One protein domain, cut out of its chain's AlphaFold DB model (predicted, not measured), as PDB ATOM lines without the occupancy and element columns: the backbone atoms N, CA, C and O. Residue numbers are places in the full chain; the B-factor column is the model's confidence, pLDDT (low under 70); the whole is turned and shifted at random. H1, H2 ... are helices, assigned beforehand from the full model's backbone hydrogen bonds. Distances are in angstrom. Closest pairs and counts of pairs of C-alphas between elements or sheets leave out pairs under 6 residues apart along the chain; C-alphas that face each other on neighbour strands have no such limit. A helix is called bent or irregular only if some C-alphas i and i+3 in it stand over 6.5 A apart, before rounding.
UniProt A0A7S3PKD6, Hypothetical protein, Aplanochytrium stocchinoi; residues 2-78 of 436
ATOM      1  N   CYS A   2     -39.815  57.275  32.777       50.31
ATOM      2  CA  CYS A   2     -38.491  57.301  33.424       50.31
ATOM      3  C   CYS A   2     -37.453  58.179  32.702       50.31
ATOM      4  O   CYS A   2     -36.854  59.028  33.351       50.31
ATOM      5  N   ASP A   3     -37.311  58.071  31.376       53.62
ATOM      6  CA  ASP A   3     -36.360  58.901  30.610       53.62
ATOM      7  C   ASP A   3     -36.604  60.405  30.801       53.62
ATOM      8  O   ASP A   3     -35.660  61.182  30.943       53.62
ATOM      9  N   ARG A   4     -37.885  60.812  30.858       58.06
ATOM     10  CA  ARG A   4     -38.286  62.215  31.051       58.06
ATOM     11  C   ARG A   4     -37.831  62.721  32.420       58.06
ATOM     12  O   ARG A   4     -37.246  63.794  32.509       58.06
ATOM     13  N   ILE A   5     -38.051  61.910  33.455       63.56
ATOM     14  CA  ILE A   5     -37.700  62.226  34.843       63.56
ATOM     15  C   ILE A   5     -36.179  62.298  35.007       63.56
ATOM     16  O   ILE A   5     -35.665  63.286  35.521       63.56
ATOM     17  N   PHE A   6     -35.429  61.301  34.527       62.97
ATOM     18  CA  PHE A   6     -33.966  61.292  34.653       62.97
ATOM     19  C   PHE A   6     -33.316  62.509  33.992       62.97
ATOM     20  O   PHE A   6     -32.453  63.148  34.595       62.97
ATOM     21  N   LEU A   7     -33.755  62.866  32.784       57.53
ATOM     22  CA  LEU A   7     -33.224  64.024  32.070       57.53
ATOM     23  C   LEU A   7     -33.622  65.341  32.745       57.53
ATOM     24  O   LEU A   7     -32.764  66.202  32.942       57.53
ATOM     25  N   GLN A   8     -34.876  65.477  33.189       61.44
ATOM     26  CA  GLN A   8     -35.333  66.651  33.937       61.44
ATOM     27  C   GLN A   8     -34.517  66.858  35.223       61.44
ATOM     28  O   GLN A   8     -34.073  67.973  35.505       61.44
ATOM     29  N   ARG A   9     -34.251  65.779  35.968       71.94
ATOM     30  CA  ARG A   9     -33.440  65.805  37.195       71.94
ATOM     31  C   ARG A   9     -31.962  66.101  36.935       71.94
ATOM     32  O   ARG A   9     -31.341  66.806  37.727       71.94
ATOM     33  N   ALA A  10     -31.399  65.594  35.836       59.03
ATOM     34  CA  ALA A  10     -30.010  65.853  35.451       59.03
ATOM     35  C   ALA A  10     -29.782  67.313  35.021       59.03
ATOM     36  O   ALA A  10     -28.728  67.886  35.298       59.03
ATOM     37  N   MET A  11     -30.769  67.922  34.360       54.28
ATOM     38  CA  MET A  11     -30.661  69.279  33.818       54.28
ATOM     39  C   MET A  11     -31.035  70.369  34.824       54.28
ATOM     40  O   MET A  11     -30.448  71.450  34.803       54.28
ATOM     41  N   ASN A  12     -31.981  70.103  35.728       64.12
ATOM     42  CA  ASN A  12     -32.386  71.048  36.762       64.12
ATOM     43  C   ASN A  12     -31.871  70.597  38.132       64.12
ATOM     44  O   ASN A  12     -32.496  69.785  38.801       64.12
ATOM     45  N   LYS A  13     -30.779  71.196  38.620       68.00
ATOM     46  CA  LYS A  13     -30.250  70.904  39.970       68.00
ATOM     47  C   LYS A  13     -31.232  71.227  41.110       68.00
ATOM     48  O   LYS A  13     -31.022  70.777  42.231       68.00
ATOM     49  N   GLN A  14     -32.300  71.983  40.839       74.69
ATOM     50  CA  GLN A  14     -33.394  72.274  41.769       74.69
ATOM     51  C   GLN A  14     -34.689  71.520  41.425       74.69
ATOM     52  O   GLN A  14     -35.752  71.923  41.891       74.69
ATOM     53  N   TRP A  15     -34.624  70.428  40.652       75.69
ATOM     54  CA  TRP A  15     -35.795  69.648  40.226       75.69
ATOM     55  C   TRP A  15     -36.740  69.308  41.384       75.69
ATOM     56  O   TRP A  15     -37.951  69.378  41.219       75.69
ATOM     57  N   LYS A  16     -36.194  69.055  42.582       73.62
ATOM     58  CA  LYS A  16     -36.952  68.770  43.811       73.62
ATOM     59  C   LYS A  16     -37.964  69.858  44.192       73.62
ATOM     60  O   LYS A  16     -38.884  69.578  44.944       73.62
ATOM     61  N   LYS A  17     -37.775  71.096  43.724       76.31
ATOM     62  CA  LYS A  17     -38.681  72.227  43.979       76.31
ATOM     63  C   LYS A  17     -39.776  72.378  42.923       76.31
ATOM     64  O   LYS A  17     -40.755  73.067  43.175       76.31
ATOM     65  N   THR A  18     -39.580  71.809  41.735       73.56
ATOM     66  CA  THR A  18     -40.420  72.052  40.549       73.56
ATOM     67  C   THR A  18     -41.104  70.791  40.020       73.56
ATOM     68  O   THR A  18     -42.011  70.890  39.204       73.56
ATOM     69  N   GLU A  19     -40.641  69.606  40.417       78.19
ATOM     70  CA  GLU A  19     -41.205  68.320  40.006       78.19
ATOM     71  C   GLU A  19     -42.450  67.989  40.852       78.19
ATOM     72  O   GLU A  19     -42.381  68.084  42.080       78.19
ATOM     73  N   PRO A  20     -43.582  67.593  40.234       81.50
ATOM     74  CA  PRO A  20     -44.764  67.161  40.973       81.50
ATOM     75  C   PRO A  20     -44.459  65.978  41.895       81.50
ATOM     76  O   PRO A  20     -43.680  65.081  41.552       81.50
ATOM     77  N   LYS A  21     -45.113  65.941  43.058       81.06
ATOM     78  CA  LYS A  21     -44.887  64.904  44.071       81.06
ATOM     79  C   LYS A  21     -45.169  63.504  43.518       81.06
ATOM     80  O   LYS A  21     -44.405  62.578  43.766       81.06
ATOM     81  N   GLU A  22     -46.199  63.370  42.691       81.25
ATOM     82  CA  GLU A  22     -46.628  62.120  42.060       81.25
ATOM     83  C   GLU A  22     -45.545  61.550  41.134       81.25
ATOM     84  O   GLU A  22     -45.337  60.335  41.065       81.25
ATOM     85  N   VAL A  23     -44.821  62.431  40.435       75.94
ATOM     86  CA  VAL A  23     -43.705  62.065  39.551       75.94
ATOM     87  C   VAL A  23     -42.543  61.519  40.377       75.94
ATOM     88  O   VAL A  23     -41.992  60.467  40.041       75.94
ATOM     89  N   THR A  24     -42.222  62.180  41.494       79.00
ATOM     90  CA  THR A  24     -41.199  61.698  42.430       79.00
ATOM     91  C   THR A  24     -41.589  60.353  43.045       79.00
ATOM     92  O   THR A  24     -40.786  59.424  43.027       79.00
ATOM     93  N   GLU A  25     -42.822  60.209  43.530       83.69
ATOM     94  CA  GLU A  25     -43.316  58.964  44.129       83.69
ATOM     95  C   GLU A  25     -43.312  57.797  43.131       83.69
ATOM     96  O   GLU A  25     -42.907  56.688  43.474       83.69
ATOM     97  N   THR A  26     -43.721  58.039  41.882       80.81
ATOM     98  CA  THR A  26     -43.685  57.027  40.813       80.81
ATOM     99  C   THR A  26     -42.257  56.582  40.518       80.81
ATOM    100  O   THR A  26     -41.997  55.389  40.360       80.81
ATOM    101  N   PHE A  27     -41.317  57.528  40.466       79.69
ATOM    102  CA  PHE A  27     -39.906  57.217  40.271       79.69
ATOM    103  C   PHE A  27     -39.357  56.335  41.396       79.69
ATOM    104  O   PHE A  27     -38.763  55.300  41.103       79.69
ATOM    105  N   GLU A  28     -39.573  56.707  42.660       82.25
ATOM    106  CA  GLU A  28     -39.064  55.939  43.805       82.25
ATOM    107  C   GLU A  28     -39.696  54.540  43.877       82.25
ATOM    108  O   GLU A  28     -38.993  53.560  44.123       82.25
ATOM    109  N   LYS A  29     -40.995  54.406  43.569       84.25
ATOM    110  CA  LYS A  29     -41.658  53.094  43.457       84.25
ATOM    111  C   LYS A  29     -41.017  52.218  42.379       84.25
ATOM    112  O   LYS A  29     -40.728  51.056  42.640       84.25
ATOM    113  N   ASN A  30     -40.756  52.770  41.192       80.62
ATOM    114  CA  ASN A  30     -40.108  52.033  40.104       80.62
ATOM    115  C   ASN A  30     -38.659  51.664  40.442       80.62
ATOM    116  O   ASN A  30     -38.221  50.557  40.140       80.62
ATOM    117  N   LYS A  31     -37.923  52.579  41.079       80.38
ATOM    118  CA  LYS A  31     -36.552  52.351  41.542       80.38
ATOM    119  C   LYS A  31     -36.503  51.176  42.521       80.38
ATOM    120  O   LYS A  31     -35.737  50.239  42.304       80.38
ATOM    121  N   LYS A  32     -37.385  51.190  43.526       83.12
ATOM    122  CA  LYS A  32     -37.526  50.100  44.494       83.12
ATOM    123  C   LYS A  32     -37.911  48.781  43.820       83.12
ATOM    124  O   LYS A  32     -37.266  47.775  44.082       83.12
ATOM    125  N   LEU A  33     -38.886  48.791  42.909       83.25
ATOM    126  CA  LEU A  33     -39.300  47.594  42.170       83.25
ATOM    127  C   LEU A  33     -38.136  46.951  41.401       83.25
ATOM    128  O   LEU A  33     -37.980  45.732  41.437       83.25
ATOM    129  N   ILE A  34     -37.312  47.755  40.722       79.25
ATOM    130  CA  ILE A  34     -36.132  47.264  39.994       79.25
ATOM    131  C   ILE A  34     -35.131  46.620  40.960       79.25
ATOM    132  O   ILE A  34     -34.648  45.522  40.692       79.25
ATOM    133  N   ALA A  35     -34.832  47.288  42.077       79.56
ATOM    134  CA  ALA A  35     -33.876  46.793  43.063       79.56
ATOM    135  C   ALA A  35     -34.350  45.504  43.751       79.56
ATOM    136  O   ALA A  35     -33.570  44.559  43.880       79.56
ATOM    137  N   ASP A  36     -35.625  45.438  44.136       83.44
ATOM    138  CA  ASP A  36     -36.230  44.244  44.730       83.44
ATOM    139  C   ASP A  36     -36.188  43.075  43.729       83.44
ATOM    140  O   ASP A  36     -35.692  42.000  44.058       83.44
ATOM    141  N   THR A  37     -36.587  43.314  42.471       82.31
ATOM    142  CA  THR A  37     -36.559  42.295  41.401       82.31
ATOM    143  C   THR A  37     -35.144  41.769  41.159       82.31
ATOM    144  O   THR A  37     -34.942  40.563  41.017       82.31
ATOM    145  N   PHE A  38     -34.152  42.665  41.120       80.69
ATOM    146  CA  PHE A  38     -32.749  42.282  40.979       80.69
ATOM    147  C   PHE A  38     -32.306  41.402  42.153       80.69
ATOM    148  O   PHE A  38     -31.717  40.345  41.942       80.69
ATOM    149  N   THR A  39     -32.604  41.825  43.383       81.12
ATOM    150  CA  THR A  39     -32.178  41.140  44.613       81.12
ATOM    151  C   THR A  39     -32.787  39.742  44.703       81.12
ATOM    152  O   THR A  39     -32.082  38.771  44.966       81.12
ATOM    153  N   GLU A  40     -34.081  39.611  44.406       84.69
ATOM    154  CA  GLU A  40     -34.768  38.317  44.361       84.69
ATOM    155  C   GLU A  40     -34.184  37.376  43.300       84.69
ATOM    156  O   GLU A  40     -34.005  36.183  43.557       84.69
ATOM    157  N   ALA A  41     -33.888  37.890  42.101       82.88
ATOM    158  CA  ALA A  41     -33.262  37.105  41.039       82.88
ATOM    159  C   ALA A  41     -31.835  36.682  41.422       82.88
ATOM    160  O   ALA A  41     -31.446  35.539  41.179       82.88
ATOM    161  N   TYR A  42     -31.084  37.574  42.067       83.38
ATOM    162  CA  TYR A  42     -29.723  37.318  42.517       83.38
ATOM    163  C   TYR A  42     -29.654  36.173  43.524       83.38
ATOM    164  O   TYR A  42     -28.900  35.223  43.319       83.38
ATOM    165  N   GLU A  43     -30.477  36.220  44.574       85.38
ATOM    166  CA  GLU A  43     -30.500  35.175  45.601       85.38
ATOM    167  C   GLU A  43     -30.912  33.811  45.027       85.38
ATOM    168  O   GLU A  43     -30.334  32.784  45.388       85.38
ATOM    169  N   LYS A  44     -31.841  33.788  44.060       85.94
ATOM    170  CA  LYS A  44     -32.213  32.556  43.346       85.94
ATOM    171  C   LYS A  44     -31.035  31.969  42.564       85.94
ATOM    172  O   LYS A  44     -30.736  30.788  42.729       85.94
ATOM    173  N   ILE A  45     -30.356  32.774  41.740       84.06
ATOM    174  CA  ILE A  45     -29.224  32.319  40.908       84.06
ATOM    175  C   ILE A  45     -28.062  31.863  41.791       84.06
ATOM    176  O   ILE A  45     -27.505  30.787  41.584       84.06
ATOM    177  N   LYS A  46     -27.733  32.642  42.826       84.00
ATOM    178  CA  LYS A  46     -26.693  32.303  43.802       84.00
ATOM    179  C   LYS A  46     -26.993  30.991  44.535       84.00
ATOM    180  O   LYS A  46     -26.075  30.221  44.798       84.00
ATOM    181  N   GLY A  47     -28.266  30.723  44.828       84.50
ATOM    182  CA  GLY A  47     -28.745  29.463  45.403       84.50
ATOM    183  C   GLY A  47     -28.766  28.274  44.432       84.50
ATOM    184  O   GLY A  47     -29.211  27.195  44.818       84.50
ATOM    185  N   GLY A  48     -28.307  28.443  43.188       82.94
ATOM    186  CA  GLY A  48     -28.241  27.385  42.179       82.94
ATOM    187  C   GLY A  48     -29.531  27.182  41.382       82.94
ATOM    188  O   GLY A  48     -29.658  26.178  40.679       82.94
ATOM    189  N   ALA A  49     -30.500  28.101  41.469       81.25
ATOM    190  CA  ALA A  49     -31.685  28.030  40.623       81.25
ATOM    191  C   ALA A  49     -31.296  28.241  39.154       81.25
ATOM    192  O   ALA A  49     -30.587  29.188  38.816       81.25
ATOM    193  N   LYS A  50     -31.820  27.390  38.265       72.50
ATOM    194  CA  LYS A  50     -31.868  27.715  36.837       72.50
ATOM    195  C   LYS A  50     -32.863  28.848  36.650       72.50
ATOM    196  O   LYS A  50     -34.001  28.742  37.103       72.50
ATOM    197  N   VAL A  51     -32.436  29.917  35.994       65.81
ATOM    198  CA  VAL A  51     -33.280  31.082  35.727       65.81
ATOM    199  C   VAL A  51     -33.390  31.263  34.226       65.81
ATOM    200  O   VAL A  51     -32.480  30.894  33.485       65.81
ATOM    201  N   ASP A  52     -34.532  31.782  33.785       64.38
ATOM    202  CA  ASP A  52     -34.774  32.077  32.379       64.38
ATOM    203  C   ASP A  52     -33.633  32.926  31.808       64.38
ATOM    204  O   ASP A  52     -33.179  33.880  32.446       64.38
ATOM    205  N   HIS A  53     -33.197  32.597  30.591       65.88
ATOM    206  CA  HIS A  53     -32.124  33.286  29.872       65.88
ATOM    207  C   HIS A  53     -32.544  34.702  29.443       65.88
ATOM    208  O   HIS A  53     -32.773  34.983  28.269       65.88
ATOM    209  N   ASN A  54     -32.672  35.610  30.405       73.38
ATOM    210  CA  ASN A  54     -32.913  37.027  30.177       73.38
ATOM    211  C   ASN A  54     -31.675  37.855  30.562       73.38
ATOM    212  O   ASN A  54     -30.771  37.383  31.250       73.38
ATOM    213  N   ILE A  55     -31.634  39.110  30.101       73.44
ATOM    214  CA  ILE A  55     -30.481  40.006  30.297       73.44
ATOM    215  C   ILE A  55     -30.139  40.158  31.785       73.44
ATOM    216  O   ILE A  55     -28.966  40.160  32.141       73.44
ATOM    217  N   LEU A  56     -31.148  40.241  32.657       75.31
ATOM    218  CA  LEU A  56     -30.947  40.382  34.097       75.31
ATOM    219  C   LEU A  56     -30.260  39.143  34.692       75.31
ATOM    220  O   LEU A  56     -29.290  39.288  35.430       75.31
ATOM    221  N   ALA A  57     -30.724  37.943  34.339       78.12
ATOM    222  CA  ALA A  57     -30.106  36.693  34.774       78.12
ATOM    223  C   ALA A  57     -28.655  36.587  34.285       78.12
ATOM    224  O   ALA A  57     -27.763  36.305  35.081       78.12
ATOM    225  N   HIS A  58     -28.399  36.919  33.016       78.25
ATOM    226  CA  HIS A  58     -27.044  36.923  32.468       78.25
ATOM    227  C   HIS A  58     -26.126  37.911  33.206       78.25
ATOM    228  O   HIS A  58     -25.030  37.545  33.610       78.25
ATOM    229  N   MET A  59     -26.585  39.139  33.468       75.69
ATOM    230  CA  MET A  59     -25.812  40.127  34.232       75.69
ATOM    231  C   MET A  59     -25.471  39.647  35.648       75.69
ATOM    232  O   MET A  59     -24.364  39.880  36.130       75.69
ATOM    233  N   ILE A  60     -26.416  38.985  36.318       78.69
ATOM    234  CA  ILE A  60     -26.200  38.402  37.644       78.69
ATOM    235  C   ILE A  60     -25.156  37.285  37.574       78.69
ATOM    236  O   ILE A  60     -24.219  37.278  38.368       78.69
ATOM    237  N   GLU A  61     -25.294  36.361  36.626       77.94
ATOM    238  CA  GLU A  61     -24.345  35.264  36.443       77.94
ATOM    239  C   GLU A  61     -22.928  35.765  36.158       77.94
ATOM    240  O   GLU A  61     -21.976  35.267  36.756       77.94
ATOM    241  N   GLU A  62     -22.776  36.762  35.286       75.88
ATOM    242  CA  GLU A  62     -21.471  37.353  34.976       75.88
ATOM    243  C   GLU A  62     -20.842  38.012  36.213       75.88
ATOM    244  O   GLU A  62     -19.657  37.808  36.476       75.88
ATOM    245  N   ASN A  63     -21.631  38.715  37.037       74.88
ATOM    246  CA  ASN A  63     -21.161  39.281  38.310       74.88
ATOM    247  C   ASN A  63     -20.747  38.205  39.333       74.88
ATOM    248  O   ASN A  63     -19.841  38.419  40.143       74.88
ATOM    249  N   LEU A  64     -21.403  37.042  39.317       75.56
ATOM    250  CA  LEU A  64     -21.036  35.906  40.163       75.56
ATOM    251  C   LEU A  64     -19.754  35.207  39.676       75.56
ATOM    252  O   LEU A  64     -19.026  34.651  40.499       75.56
ATOM    253  N   LYS A  65     -19.469  35.236  38.367       72.69
ATOM    254  CA  LYS A  65     -18.320  34.561  37.734       72.69
ATOM    255  C   LYS A  65     -17.056  35.428  37.658       72.69
ATOM    256  O   LYS A  65     -15.953  34.897  37.790       72.69
ATOM    257  N   HIS A  66     -17.181  36.741  37.452       64.75
ATOM    258  CA  HIS A  66     -16.060  37.618  37.083       64.75
ATOM    259  C   HIS A  66     -15.874  38.805  38.050       64.75
ATOM    260  O   HIS A  66     -16.828  39.428  38.504       64.75
ATOM    261  N   ARG A  67     -14.611  39.128  38.387       65.50
ATOM    262  CA  ARG A  67     -14.226  40.212  39.320       65.50
ATOM    263  C   ARG A  67     -13.884  41.502  38.580       65.50
ATOM    264  O   ARG A  67     -13.127  41.466  37.615       65.50
ATOM    265  N   THR A  68     -14.273  42.651  39.138       56.97
ATOM    266  CA  THR A  68     -13.579  43.924  38.874       56.97
ATOM    267  C   THR A  68     -13.157  44.588  40.191       56.97
ATOM    268  O   THR A  68     -13.784  44.349  41.219       56.97
ATOM    269  N   PRO A  69     -12.136  45.466  40.206       56.59
ATOM    270  CA  PRO A  69     -11.767  46.220  41.411       56.59
ATOM    271  C   PRO A  69     -12.880  47.131  41.960       56.59
ATOM    272  O   PRO A  69     -12.785  47.582  43.096       56.59
ATOM    273  N   LYS A  70     -13.901  47.444  41.146       53.84
ATOM    274  CA  LYS A  70     -15.032  48.313  41.512       53.84
ATOM    275  C   LYS A  70     -16.276  47.542  41.968       53.84
ATOM    276  O   LYS A  70     -17.116  48.145  42.616       53.84
ATOM    277  N   CYS A  71     -16.377  46.253  41.638       56.69
ATOM    278  CA  CYS A  71     -17.458  45.356  42.047       56.69
ATOM    279  C   CYS A  71     -16.838  43.988  42.387       56.69
ATOM    280  O   CYS A  71     -16.522  43.217  41.469       56.69
ATOM    281  N   PRO A  72     -16.576  43.705  43.676       62.59
ATOM    282  CA  PRO A  72     -16.049  42.420  44.113       62.59
ATOM    283  C   PRO A  72     -17.007  41.276  43.737       62.59
ATOM    284  O   PRO A  72     -18.224  41.410  43.808       62.59
ATOM    285  N   MET A  73     -16.455  40.137  43.314       67.25
ATOM    286  CA  MET A  73     -17.235  38.953  42.916       67.25
ATOM    287  C   MET A  73     -18.094  38.431  44.063       67.25
ATOM    288  O   MET A  73     -17.612  38.291  45.188       67.25
ATOM    289  N   GLY A  74     -19.330  38.047  43.738       63.47
ATOM    290  CA  GLY A  74     -20.258  37.458  44.705       63.47
ATOM    291  C   GLY A  74     -21.006  38.474  45.571       63.47
ATOM    292  O   GLY A  74     -21.730  38.063  46.487       63.47
ATOM    293  N   GLU A  75     -20.878  39.769  45.272       71.38
ATOM    294  CA  GLU A  75     -21.653  40.837  45.901       71.38
ATOM    295  C   GLU A  75     -22.890  41.208  45.075       71.38
ATOM    296  O   GLU A  75     -22.882  41.203  43.843       71.38
ATOM    297  N   ILE A  76     -23.971  41.543  45.783       67.25
ATOM    298  CA  ILE A  76     -25.156  42.144  45.171       67.25
ATOM    299  C   ILE A  76     -24.769  43.576  44.768       67.25
ATOM    300  O   ILE A  76     -24.342  44.332  45.644       67.25
ATOM    301  N   PRO A  77     -24.933  43.982  43.492       68.56
ATOM    302  CA  PRO A  77     -24.790  45.373  43.089       68.56
ATOM    303  C   PRO A  77     -25.644  46.278  43.971       68.56
ATOM    304  O   PRO A  77     -26.784  45.952  44.307       68.56
ATOM    305  N   THR A  78     -25.119  47.446  44.315       73.31
ATOM    306  CA  THR A  78     -25.885  48.455  45.044       73.31
ATOM    307  C   THR A  78     -27.173  48.802  44.293       73.31
ATOM    308  O   THR A  78     -27.252  48.703  43.065       73.31
TER     309      THR A  78
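What this domain is: This is residues 2 to 78 of the 436 residues of the protein "Hypothetical protein" of Aplanochytrium stocchinoi (UniProt A0A7S3PKD6). One long, straight helix, H3, makes a shaft, and a small helical group sits at each of its ends: H1 with the very short H2 by its first part, and H4 by its last part. H1 and H4 are on the same side of the shaft with open space between them, much like an open bracket, and beyond H4 a tail without a named element, residues 66 to 78, loops out and folds back toward the shaft. The printed part has 77 residues, with four named helices in the order H1, H2, H3, H4 and no named strand; its class is all helix, with 51 residues in the helices. It is loose, with a radius of gyration of the C-alphas of 16.3 A, and elongated, spanning 46 by 26 by 16 A, the long axis being that of H3.

Where its parts are: H1 takes residues 2 to 11, Cys 2 to Met 11, and measures 14.3 A from first to last C-alpha. It begins at C-alpha 2, at (-38.491, 57.301, 33.424). After the tight link of 3 residues comes H2, residues 15 to 18, Trp 15 to Thr 18, a helix of 4 residues. Another tight link, of 2 residues, leads to H3, residues 21 to 46, Lys 21 to Lys 46. H3 is the longest helix, with 26 residues and 37.3 A from C-alpha 21 at (-44.887, 64.904, 44.071) to C-alpha 46 at (-26.693, 32.303, 43.802). The link to the next helix has 8 residues and is short but not tight. H4 holds residues 55 to 65, Ile 55 to Lys 65, and measures 15.3 A, ending at C-alpha 65 at (-18.320, 34.561, 37.734). No helix is bent or irregular. Residues 66 to 78 follow with no named element.

How they stand to each other: H1 and H3 only just touch, with 3 pairs of C-alphas within 8 A. The closest C-alphas of the two are those of Cys 2 and Phe 27, 7.0 A apart, and H3 touches H1 with residues 23 to 27 alone. Their lines stand at a steep tilt of 65 degrees, and they run opposite ways. H1 and H2 are close but not clearly touching, with the C-alphas of Arg 9 and Trp 15 the closest, at 5.4 A. H2 and H3, although they follow each other in the chain, are only just apart, with their closest C-alphas 8.4 A from each other. Farther along H3, residues 38 to 46 alone touch H4, with 9 pairs of C-alphas within 8 A. The closest C-alphas there are those of Tyr 42 and Ile 60, at 6.1 A. H3 and H4 run the same way at a steep tilt of 51 degrees. H1 and H4 are apart, and so are H2 and H4. In H1, H3 and H4 every pair of O of residue i and N of residue i+4 is within hydrogen-bond range; H2 is too short for such a pair, and its 1 pair of O of residue i and N of residue i+3 is within range.

The domain as a whole: The two C-alphas farthest apart in the domain are those of Thr 18 and Gly 48, at 46.3 A, while the first and last printed C-alphas, those of Cys 2 and Thr 78, are 19.3 A apart. The printed part runs from residue 2 to residue 78 with no cut, and no link between its named helices is long. The C-alphas of residues 66 to 78 lie 8 to 20 A from the mean of the C-alphas. The mean pLDDT of the printed part is 73.3. In this predicted model 25 residues are under 70: residues 2 to 8, 10 to 13, 51 to 53, 66 to 74 and 76 to 77. The mean pLDDT is 59 in H1 and 82 in H3.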